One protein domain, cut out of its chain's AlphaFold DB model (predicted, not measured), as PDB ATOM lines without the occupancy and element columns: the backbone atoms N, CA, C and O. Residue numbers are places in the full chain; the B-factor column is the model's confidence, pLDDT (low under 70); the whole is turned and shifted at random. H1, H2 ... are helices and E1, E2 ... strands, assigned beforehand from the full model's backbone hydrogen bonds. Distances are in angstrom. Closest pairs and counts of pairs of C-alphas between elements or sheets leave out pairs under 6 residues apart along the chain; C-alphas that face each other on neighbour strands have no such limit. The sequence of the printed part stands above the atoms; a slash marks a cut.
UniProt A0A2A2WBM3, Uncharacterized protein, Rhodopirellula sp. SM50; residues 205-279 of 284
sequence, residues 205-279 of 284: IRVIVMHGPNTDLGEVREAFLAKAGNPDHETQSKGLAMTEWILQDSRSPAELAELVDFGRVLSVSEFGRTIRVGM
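AT A GLANCE: This is residues 205 to 279 of the 284 residues of an uncharacterized protein of Rhodopirellula sp. SM50 (UniProt A0A2A2WBM3). One twisted sheet of five strands makes a wall, with the short helix H2 packed along E5 over one face, while the longer helix H1 only grazes the sheet with its residues 221 to 225. The printed part has 75 residues, with two named helices and five named strands in the order E1, H1, E2, E3, H2, E4, E5. The mixed sheet runs E2, E3, E1, E5, E4, and the class is mixed, helices and strands. The whole is compact and rounded, with a radius of gyration of the C-alphas of 11.2 A and spans of 31 by 22 by 20 A.

HOW THE PARTS SIT: Begin at E1, residues 205 to 210, an inner strand parallel to E5, residues 274 to 278; N 208 and O 275 are 2.8 A apart, within hydrogen-bond range. On its other side E1 is antiparallel to E3, residues 242 to 248, with N 207 and O 245 at 2.8 A. Edge strand E2, residues 233 to 237, makes a hairpin with E3, N 234 and O 246 at 2.9 A. Edge strand E4, residues 264 to 269, makes a hairpin with E5, N 266 and O 276 at 2.8 A. H2, residues 253 to 258, is on the sheet at a height of 8.1 A, over E5 and along the strands, at 3 degrees to E5 on the local plane; their closest C-alphas, Pro 253 and Ile 275, are 6.5 A apart. H1, residues 218 to 227, is apart from H2. E1, H1, E2 and E3, H2, E4 are split strand-helix-strand units, same-way strands with others between them, each with a right-handed crossover. In H1 and H2 every O i to N i+4 pair is within hydrogen-bond range.

IN THESE COORDINATES: Find C-alpha 205 at (37.962, 34.938, 4.435); from there E1 runs 16.1 A. H1 covers 14.5 A from C-alpha 218 at (40.993, 32.614, -13.709). E3, the longest strand, measures 19.7 A, and E4 15.0 A. E5 ends at C-alpha 278, (51.993, 38.733, -4.063).

THE WHOLE: Look at Pro 213 and Ser 250 for the two C-alphas farthest apart, 31.7 A. The printed part has no cut and no long link. Mean pLDDT of the printed part is 84.4; residues 213 to 214 and 240 are under 70.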
ATOM      1  N   ILE A 205      36.516  34.744   4.576       86.12
ATOM      2  CA  ILE A 205      37.962  34.938   4.435       86.12
ATOM      3  C   ILE A 205      38.223  35.720   3.152       86.12
ATOM      4  O   ILE A 205      37.693  35.402   2.092       86.12
ATOM      5  N   ARG A 206      39.039  36.768   3.247       89.19
ATOM      6  CA  ARG A 206      39.419  37.624   2.118       89.19
ATOM      7  C   ARG A 206      40.816  37.259   1.644       89.19
ATOM      8  O   ARG A 206      41.785  37.500   2.360       89.19
ATOM      9  N   VAL A 207      40.937  36.731   0.436       89.69
ATOM     10  CA  VAL A 207      42.221  36.485  -0.227       89.69
ATOM     11  C   VAL A 207      42.491  37.635  -1.188       89.69
ATOM     12  O   VAL A 207      41.812  37.806  -2.192       89.69
ATOM     13  N   ILE A 208      43.467  38.468  -0.855       90.50
ATOM     14  CA  ILE A 208      43.886  39.624  -1.640       90.50
ATOM     15  C   ILE A 208      45.109  39.223  -2.458       90.50
ATOM     16  O   ILE A 208      46.197  39.057  -1.908       90.50
ATOM     17  N   VAL A 209      44.944  39.127  -3.770       88.88
ATOM     18  CA  VAL A 209      46.004  38.793  -4.719       88.88
ATOM     19  C   VAL A 209      46.507  40.070  -5.382       88.88
ATOM     20  O   VAL A 209      45.758  40.768  -6.061       88.88
ATOM     21  N   MET A 210      47.783  40.389  -5.183       88.00
ATOM     22  CA  MET A 210      48.488  41.480  -5.855       88.00
ATOM     23  C   MET A 210      49.199  40.936  -7.093       88.00
ATOM     24  O   MET A 210      50.030  40.039  -6.971       88.00
ATOM     25  N   HIS A 211      48.907  41.482  -8.269       83.50
ATOM     26  CA  HIS A 211      49.403  40.981  -9.554       83.50
ATOM     27  C   HIS A 211      49.814  42.114 -10.503       83.50
ATOM     28  O   HIS A 211      49.612  43.292 -10.213       83.50
ATOM     29  N   GLY A 212      50.460  41.765 -11.620       77.94
ATOM     30  CA  GLY A 212      50.787  42.725 -12.674       77.94
ATOM     31  C   GLY A 212      49.558  43.095 -13.517       77.94
ATOM     32  O   GLY A 212      48.546  42.389 -13.469       77.94
ATOM     33  N   PRO A 213      49.629  44.178 -14.313       67.12
ATOM     34  CA  PRO A 213      48.585  44.464 -15.292       67.12
ATOM     35  C   PRO A 213      48.465  43.284 -16.273       67.12
ATOM     36  O   PRO A 213      49.478  42.714 -16.675       67.12
ATOM     37  N   ASN A 214      47.235  42.914 -16.641       66.38
ATOM     38  CA  ASN A 214      46.907  41.823 -17.577       66.38
ATOM     39  C   ASN A 214      47.291  40.397 -17.126       66.38
ATOM     40  O   ASN A 214      47.421  39.508 -17.960       66.38
ATOM     41  N   THR A 215      47.475  40.153 -15.825       74.25
ATOM     42  CA  THR A 215      47.608  38.776 -15.317       74.25
ATOM     43  C   THR A 215      46.238  38.098 -15.312       74.25
ATOM     44  O   THR A 215      45.342  38.563 -14.607       74.25
ATOM     45  N   ASP A 216      46.077  37.010 -16.071       76.62
ATOM     46  CA  ASP A 216      44.890  36.163 -15.953       76.62
ATOM     47  C   ASP A 216      44.969  35.361 -14.649       76.62
ATOM     48  O   ASP A 216      45.930  34.635 -14.388       76.62
ATOM     49  N   LEU A 217      43.972  35.561 -13.793       82.44
ATOM     50  CA  LEU A 217      43.852  34.905 -12.499       82.44
ATOM     51  C   LEU A 217      42.775  33.818 -12.495       82.44
ATOM     52  O   LEU A 217      42.569  33.206 -11.450       82.44
ATOM     53  N   GLY A 218      42.081  33.586 -13.615       81.88
ATOM     54  CA  GLY A 218      40.993  32.614 -13.709       81.88
ATOM     55  C   GLY A 218      41.455  31.208 -13.342       81.88
ATOM     56  O   GLY A 218      40.984  30.646 -12.359       81.88
ATOM     57  N   GLU A 219      42.442  30.679 -14.065       82.94
ATOM     58  CA  GLU A 219      42.975  29.329 -13.829       82.94
ATOM     59  C   GLU A 219      43.594  29.177 -12.434       82.94
ATOM     60  O   GLU A 219      43.395  28.168 -11.758       82.94
ATOM     61  N   VAL A 220      44.290  30.217 -11.968       85.19
ATOM     62  CA  VAL A 220      44.897  30.249 -10.632       85.19
ATOM     63  C   VAL A 220      43.832  30.177  -9.540       85.19
ATOM     64  O   VAL A 220      43.977  29.434  -8.568       85.19
ATOM     65  N   ARG A 221      42.756  30.953  -9.694       87.62
ATOM     66  CA  ARG A 221      41.635  30.964  -8.760       87.62
ATOM     67  C   ARG A 221      40.970  29.595  -8.716       87.62
ATOM     68  O   ARG A 221      40.763  29.086  -7.622       87.62
ATOM     69  N   GLU A 222      40.661  28.998  -9.866       86.50
ATOM     70  CA  GLU A 222      40.011  27.682  -9.917       86.50
ATOM     71  C   GLU A 222      40.884  26.593  -9.276       86.50
ATOM     72  O   GLU A 222      40.391  25.799  -8.476       86.50
ATOM     73  N   ALA A 223      42.196  26.592  -9.535       85.88
ATOM     74  CA  ALA A 223      43.126  25.647  -8.913       85.88
ATOM     75  C   ALA A 223      43.193  25.809  -7.383       85.88
ATOM     76  O   ALA A 223      43.210  24.822  -6.642       85.88
ATOM     77  N   PHE A 224      43.196  27.051  -6.896       88.62
ATOM     78  CA  PHE A 224      43.178  27.348  -5.467       88.62
ATOM     79  C   PHE A 224      41.846  26.974  -4.804       88.62
ATOM     80  O   PHE A 224      41.840  26.356  -3.741       88.62
ATOM     81  N   LEU A 225      40.715  27.293  -5.439       88.00
ATOM     82  CA  LEU A 225      39.384  26.925  -4.955       88.00
ATOM     83  C   LEU A 225      39.208  25.408  -4.904       88.00
ATOM     84  O   LEU A 225      38.696  24.904  -3.908       88.00
ATOM     85  N   ALA A 226      39.710  24.679  -5.902       87.94
ATOM     86  CA  ALA A 226      39.688  23.221  -5.912       87.94
ATOM     87  C   ALA A 226      40.446  22.634  -4.710       87.94
ATOM     88  O   ALA A 226      39.935  21.744  -4.030       87.94
ATOM     89  N   LYS A 227      41.626  23.181  -4.380       86.31
ATOM     90  CA  LYS A 227      42.390  22.804  -3.174       86.31
ATOM     91  C   LYS A 227      41.677  23.191  -1.882       86.31
ATOM     92  O   LYS A 227      41.745  22.468  -0.892       86.31
ATOM     93  N   ALA A 228      40.963  24.312  -1.898       84.56
ATOM     94  CA  ALA A 228      40.126  24.754  -0.797       84.56
ATOM     95  C   ALA A 228      38.787  23.988  -0.706       84.56
ATOM     96  O   ALA A 228      38.029  24.241   0.222       84.56
ATOM     97  N   GLY A 229      38.477  23.039  -1.593       84.75
ATOM     98  CA  GLY A 229      37.223  22.276  -1.536       84.75
ATOM     99  C   GLY A 229      36.002  23.022  -2.087       84.75
ATOM    100  O   GLY A 229      34.884  22.756  -1.660       84.75
ATOM    101  N   ASN A 230      36.217  23.937  -3.034       84.81
ATOM    102  CA  ASN A 230      35.200  24.724  -3.743       84.81
ATOM    103  C   ASN A 230      34.234  25.503  -2.828       84.81
ATOM    104  O   ASN A 230      33.018  25.343  -2.948       84.81
ATOM    105  N   PRO A 231      34.743  26.358  -1.921       85.81
ATOM    106  CA  PRO A 231      33.884  27.229  -1.130       85.81
ATOM    107  C   PRO A 231      33.150  28.239  -2.025       85.81
ATOM    108  O   PRO A 231      33.683  28.692  -3.047       85.81
ATOM    109  N   ASP A 232      31.950  28.644  -1.602       84.69
ATOM    110  CA  ASP A 232      31.237  29.755  -2.234       84.69
ATOM    111  C   ASP A 232      32.128  30.998  -2.213       84.69
ATOM    112  O   ASP A 232      32.670  31.378  -1.168       84.69
ATOM    113  N   HIS A 233      32.287  31.638  -3.368       84.00
ATOM    114  CA  HIS A 233      33.218  32.745  -3.512       84.00
ATOM    115  C   HIS A 233      32.642  33.907  -4.316       84.00
ATOM    116  O   HIS A 233      31.877  33.736  -5.262       84.00
ATOM    117  N   GLU A 234      33.066  35.113  -3.957       85.44
ATOM    118  CA  GLU A 234      32.833  36.330  -4.727       85.44
ATOM    119  C   GLU A 234      34.186  36.897  -5.162       85.44
ATOM    120  O   GLU A 234      35.098  37.049  -4.349       85.44
ATOM    121  N   THR A 235      34.335  37.212  -6.448       83.81
ATOM    122  CA  THR A 235      35.541  37.871  -6.967       83.81
ATOM    123  C   THR A 235      35.270  39.361  -7.135       83.81
ATOM    124  O   THR A 235      34.339  39.749  -7.834       83.81
ATOM    125  N   GLN A 236      36.106  40.200  -6.527       82.94
ATOM    126  CA  GLN A 236      36.079  41.651  -6.689       82.94
ATOM    127  C   GLN A 236      37.442  42.127  -7.185       82.94
ATOM    128  O   GLN A 236      38.433  42.071  -6.458       82.94
ATOM    129  N   SER A 237      37.496  42.624  -8.418       77.88
ATOM    130  CA  SER A 237      38.689  43.319  -8.903       77.88
ATOM    131  C   SER A 237      38.771  44.702  -8.253       77.88
ATOM    132  O   SER A 237      37.765  45.405  -8.164       77.88
ATOM    133  N   LYS A 238      39.948  45.075  -7.746       77.06
ATOM    134  CA  LYS A 238      40.223  46.366  -7.097       77.06
ATOM    135  C   LYS A 238      41.353  47.068  -7.842       77.06
ATOM    136  O   LYS A 238      42.497  47.107  -7.391       77.06
ATOM    137  N   GLY A 239      41.018  47.646  -8.990       73.44
ATOM    138  CA  GLY A 239      41.985  48.259  -9.899       73.44
ATOM    139  C   GLY A 239      42.785  47.238 -10.718       73.44
ATOM    140  O   GLY A 239      42.431  46.071 -10.816       73.44
ATOM    141  N   LEU A 240      43.882  47.689 -11.336       69.44
ATOM    142  CA  LEU A 240      44.614  46.921 -12.362       69.44
ATOM    143  C   LEU A 240      45.618  45.889 -11.821       69.44
ATOM    144  O   LEU A 240      46.154  45.096 -12.590       69.44
ATOM    145  N   ALA A 241      45.923  45.935 -10.524       79.12
ATOM    146  CA  ALA A 241      47.021  45.180  -9.915       79.12
ATOM    147  C   ALA A 241      46.612  44.447  -8.625       79.12
ATOM    148  O   ALA A 241      47.468  43.987  -7.866       79.12
ATOM    149  N   MET A 242      45.313  44.397  -8.328       82.69
ATOM    150  CA  MET A 242      44.796  43.788  -7.111       82.69
ATOM    151  C   MET A 242      43.423  43.173  -7.366       82.69
ATOM    152  O   MET A 242      42.493  43.859  -7.777       82.69
ATOM    153  N   THR A 243      43.290  41.896  -7.033       85.44
ATOM    154  CA  THR A 243      42.030  41.152  -7.087       85.44
ATOM    155  C   THR A 243      41.753  40.557  -5.713       85.44
ATOM    156  O   THR A 243      42.650  40.019  -5.068       85.44
ATOM    157  N   GLU A 244      40.523  40.684  -5.229       87.56
ATOM    158  CA  GLU A 244      40.077  40.121  -3.959       87.56
ATOM    159  C   GLU A 244      39.121  38.955  -4.212       87.56
ATOM    160  O   GLU A 244      38.138  39.089  -4.940       87.56
ATOM    161  N   TRP A 245      39.394  37.815  -3.587       89.69
ATOM    162  CA  TRP A 245      38.489  36.676  -3.519       89.69
ATOM    163  C   TRP A 245      37.916  36.601  -2.111       89.69
ATOM    164  O   TRP A 245      38.651  36.481  -1.131       89.69
ATOM    165  N   ILE A 246      36.602  36.719  -1.998       88.75
ATOM    166  CA  ILE A 246      35.881  36.629  -0.734       88.75
ATOM    167  C   ILE A 246      35.300  35.226  -0.667       88.75
ATOM    168  O   ILE A 246      34.354  34.923  -1.384       88.75
ATOM    169  N   LEU A 247      35.879  34.379   0.174       88.19
ATOM    170  CA  LEU A 247      35.477  32.988   0.349       88.19
ATOM    171  C   LEU A 247      34.571  32.867   1.566       88.19
ATOM    172  O   LEU A 247      34.868  33.439   2.617       88.19
ATOM    173  N   GLN A 248      33.491  32.107   1.437       87.19
ATOM    174  CA  GLN A 248      32.687  31.667   2.568       87.19
ATOM    175  C   GLN A 248      33.316  30.398   3.135       87.19
ATOM    176  O   GLN A 248      33.064  29.293   2.662       87.19
ATOM    177  N   ASP A 249      34.179  30.576   4.128       82.31
ATOM    178  CA  ASP A 249      34.885  29.484   4.775       82.31
ATOM    179  C   ASP A 249      35.031  29.748   6.278       82.31
ATOM    180  O   ASP A 249      35.307  30.868   6.728       82.31
ATOM    181  N   SER A 250      34.819  28.687   7.053       80.38
ATOM    182  CA  SER A 250      34.899  28.674   8.515       80.38
ATOM    183  C   SER A 250      36.290  28.309   9.035       80.38
ATOM    184  O   SER A 250      36.576  28.571  10.204       80.38
ATOM    185  N   ARG A 251      37.167  27.773   8.173       82.88
ATOM    186  CA  ARG A 251      38.562  27.443   8.506       82.88
ATOM    187  C   ARG A 251      39.372  28.663   8.938       82.88
ATOM    188  O   ARG A 251      38.942  29.814   8.780       82.88
ATOM    189  N   SER A 252      40.550  28.424   9.509       85.19
ATOM    190  CA  SER A 252      41.462  29.516   9.844       85.19
ATOM    191  C   SER A 252      42.098  30.112   8.570       85.19
ATOM    192  O   SER A 252      42.420  29.387   7.624       85.19
ATOM    193  N   PRO A 253      42.282  31.444   8.501       87.19
ATOM    194  CA  PRO A 253      43.085  32.087   7.464       87.19
ATOM    195  C   PRO A 253      44.491  31.488   7.312       87.19
ATOM    196  O   PRO A 253      44.992  31.437   6.192       87.19
ATOM    197  N   ALA A 254      45.119  31.026   8.397       86.25
ATOM    198  CA  ALA A 254      46.398  30.319   8.350       86.25
ATOM    199  C   ALA A 254      46.329  29.009   7.547       86.25
ATOM    200  O   ALA A 254      47.119  28.841   6.622       86.25
ATOM    201  N   GLU A 255      45.356  28.134   7.824       86.25
ATOM    202  CA  GLU A 255      45.164  26.878   7.073       86.25
ATOM    203  C   GLU A 255      44.947  27.139   5.580       86.25
ATOM    204  O   GLU A 255      45.496  26.454   4.720       86.25
ATOM    205  N   LEU A 256      44.161  28.165   5.255       86.38
ATOM    206  CA  LEU A 256      43.865  28.496   3.867       86.38
ATOM    207  C   LEU A 256      45.064  29.150   3.150       86.38
ATOM    208  O   LEU A 256      45.172  29.073   1.927       86.38
ATOM    209  N   ALA A 257      45.978  29.776   3.897       88.31
ATOM    210  CA  ALA A 257      47.207  30.346   3.356       88.31
ATOM    211  C   ALA A 257      48.243  29.273   2.982       88.31
ATOM    212  O   ALA A 257      49.016  29.496   2.054       88.31
ATOM    213  N   GLU A 258      48.243  28.112   3.646       88.31
ATOM    214  CA  GLU A 258      49.118  26.978   3.298       88.31
ATOM    215  C   GLU A 258      48.789  26.376   1.925       88.31
ATOM    216  O   GLU A 258      49.652  25.793   1.270       88.31
ATOM    217  N   LEU A 259      47.554  26.559   1.454       87.88
ATOM    218  CA  LEU A 259      47.096  26.082   0.148       87.88
ATOM    219  C   LEU A 259      47.526  26.989  -1.017       87.88
ATOM    220  O   LEU A 259      47.297  26.642  -2.178       87.88
ATOM    221  N   VAL A 260      48.129  28.149  -0.730       87.69
ATOM    222  CA  VAL A 260      48.590  29.108  -1.741       87.69
ATOM    223  C   VAL A 260      49.915  28.639  -2.346       87.69
ATOM    224  O   VAL A 260      50.957  28.688  -1.698       87.69
ATOM    225  N   ASP A 261      49.892  28.253  -3.620       83.12
ATOM    226  CA  ASP A 261      51.054  27.761  -4.380       83.12
ATOM    227  C   ASP A 261      51.459  28.657  -5.563       83.12
ATOM    228  O   ASP A 261      52.529  28.497  -6.145       83.12
ATOM    229  N   PHE A 262      50.617  29.622  -5.915       81.81
ATOM    230  CA  PHE A 262      50.761  30.457  -7.107       81.81
ATOM    231  C   PHE A 262      51.501  31.781  -6.863       81.81
ATOM    232  O   PHE A 262      51.705  32.564  -7.786       81.81
ATOM    233  N   GLY A 263      51.918  32.063  -5.628       83.81
ATOM    234  CA  GLY A 263      52.595  33.309  -5.283       83.81
ATOM    235  C   GLY A 263      53.217  33.288  -3.894       83.81
ATOM    236  O   GLY A 263      53.262  32.263  -3.220       83.81
ATOM    237  N   ARG A 264      53.707  34.446  -3.446       86.56
ATOM    238  CA  ARG A 264      54.274  34.608  -2.105       86.56
ATOM    239  C   ARG A 264      53.222  35.162  -1.156       86.56
ATOM    240  O   ARG A 264      52.754  36.284  -1.350       86.56
ATOM    241  N   VAL A 265      52.906  34.433  -0.089       89.06
ATOM    242  CA  VAL A 265      52.087  34.969   1.007       89.06
ATOM    243  C   VAL A 265      52.853  36.115   1.679       89.06
ATOM    244  O   VAL A 265      53.963  35.944   2.177       89.06
ATOM    245  N   LEU A 266      52.279  37.317   1.635       88.06
ATOM    246  CA  LEU A 266      52.857  38.546   2.183       88.06
ATOM    247  C   LEU A 266      52.426  38.776   3.631       88.06
ATOM    248  O   LEU A 266      53.206  39.275   4.438       88.06
ATOM    249  N   SER A 267      51.171  38.457   3.951       89.94
ATOM    250  CA  SER A 267      50.631  38.604   5.302       89.94
ATOM    251  C   SER A 267      49.379  37.758   5.487       89.94
ATOM    252  O   SER A 267      48.520  37.750   4.603       89.94
ATOM    253  N   VAL A 268      49.222  37.170   6.668       89.06
ATOM    254  CA  VAL A 268      47.991  36.514   7.118       89.06
ATOM    255  C   VAL A 268      47.497  37.245   8.363       89.06
ATOM    256  O   VAL A 268      48.274  37.535   9.269       89.06
ATOM    257  N   SER A 269      46.216  37.602   8.391       86.50
ATOM    258  CA  SER A 269      45.564  38.241   9.529       86.50
ATOM    259  C   SER A 269      44.401  37.379   9.992       86.50
ATOM    260  O   SER A 269      43.362  37.339   9.335       86.50
ATOM    261  N   GLU A 270      44.573  36.746  11.150       81.25
ATOM    262  CA  GLU A 270      43.530  35.970  11.826       81.25
ATOM    263  C   GLU A 270      42.349  36.861  12.230       81.25
ATOM    264  O   GLU A 270      41.201  36.599  11.880       81.25
ATOM    265  N   PHE A 271      42.644  37.997  12.872       77.62
ATOM    266  CA  PHE A 271      41.629  38.951  13.324       77.62
ATOM    267  C   PHE A 271      40.843  39.581  12.165       77.62
ATOM    268  O   PHE A 271      39.630  39.754  12.243       77.62
ATOM    269  N   GLY A 272      41.532  39.933  11.075       79.12
ATOM    270  CA  GLY A 272      40.906  40.510   9.887       79.12
ATOM    271  C   GLY A 272      40.371  39.475   8.898       79.12
ATOM    272  O   GLY A 272      39.861  39.874   7.851       79.12
ATOM    273  N   ARG A 273      40.549  38.177   9.179       84.88
ATOM    274  CA  ARG A 273      40.311  37.051   8.261       84.88
ATOM    275  C   ARG A 273      40.790  37.331   6.836       84.88
ATOM    276  O   ARG A 273      40.042  37.198   5.871       84.88
ATOM    277  N   THR A 274      42.022  37.820   6.709       87.44
ATOM    278  CA  THR A 274      42.570  38.304   5.434       87.44
ATOM    279  C   THR A 274      43.916  37.653   5.141       87.44
ATOM    280  O   THR A 274      44.803  37.659   5.989       87.44
ATOM    281  N   ILE A 275      44.095  37.173   3.916       88.88
ATOM    282  CA  ILE A 275      45.346  36.629   3.382       88.88
ATOM    283  C   ILE A 275      45.782  37.545   2.243       88.88
ATOM    284  O   ILE A 275      44.983  37.864   1.369       88.88
ATOM    285  N   ARG A 276      47.033  38.004   2.243       89.06
ATOM    286  CA  ARG A 276      47.606  38.786   1.138       89.06
ATOM    287  C   ARG A 276      48.650  37.959   0.418       89.06
ATOM    288  O   ARG A 276      49.583  37.478   1.055       89.06
ATOM    289  N   VAL A 277      48.525  37.859  -0.896       90.38
ATOM    290  CA  VAL A 277      49.411  37.094  -1.773       90.38
ATOM    291  C   VAL A 277      49.983  38.031  -2.827       90.38
ATOM    292  O   VAL A 277      49.245  38.766  -3.473       90.38
ATOM    293  N   GLY A 278      51.301  38.033  -2.989       88.19
ATOM    294  CA  GLY A 278      51.993  38.733  -4.063       88.19
ATOM    295  C   GLY A 278      52.376  37.761  -5.168       88.19
ATOM    296  O   GLY A 278      53.135  36.823  -4.922       88.19
ATOM    297  N   MET A 279      51.890  38.001  -6.381       84.12
ATOM    298  CA  MET A 279      52.330  37.268  -7.561       84.12
ATOM    299  C   MET A 279      53.762  37.669  -7.935       84.12
ATOM    300  O   MET A 279      54.107  38.858  -7.876       84.12
TER     301      MET A 279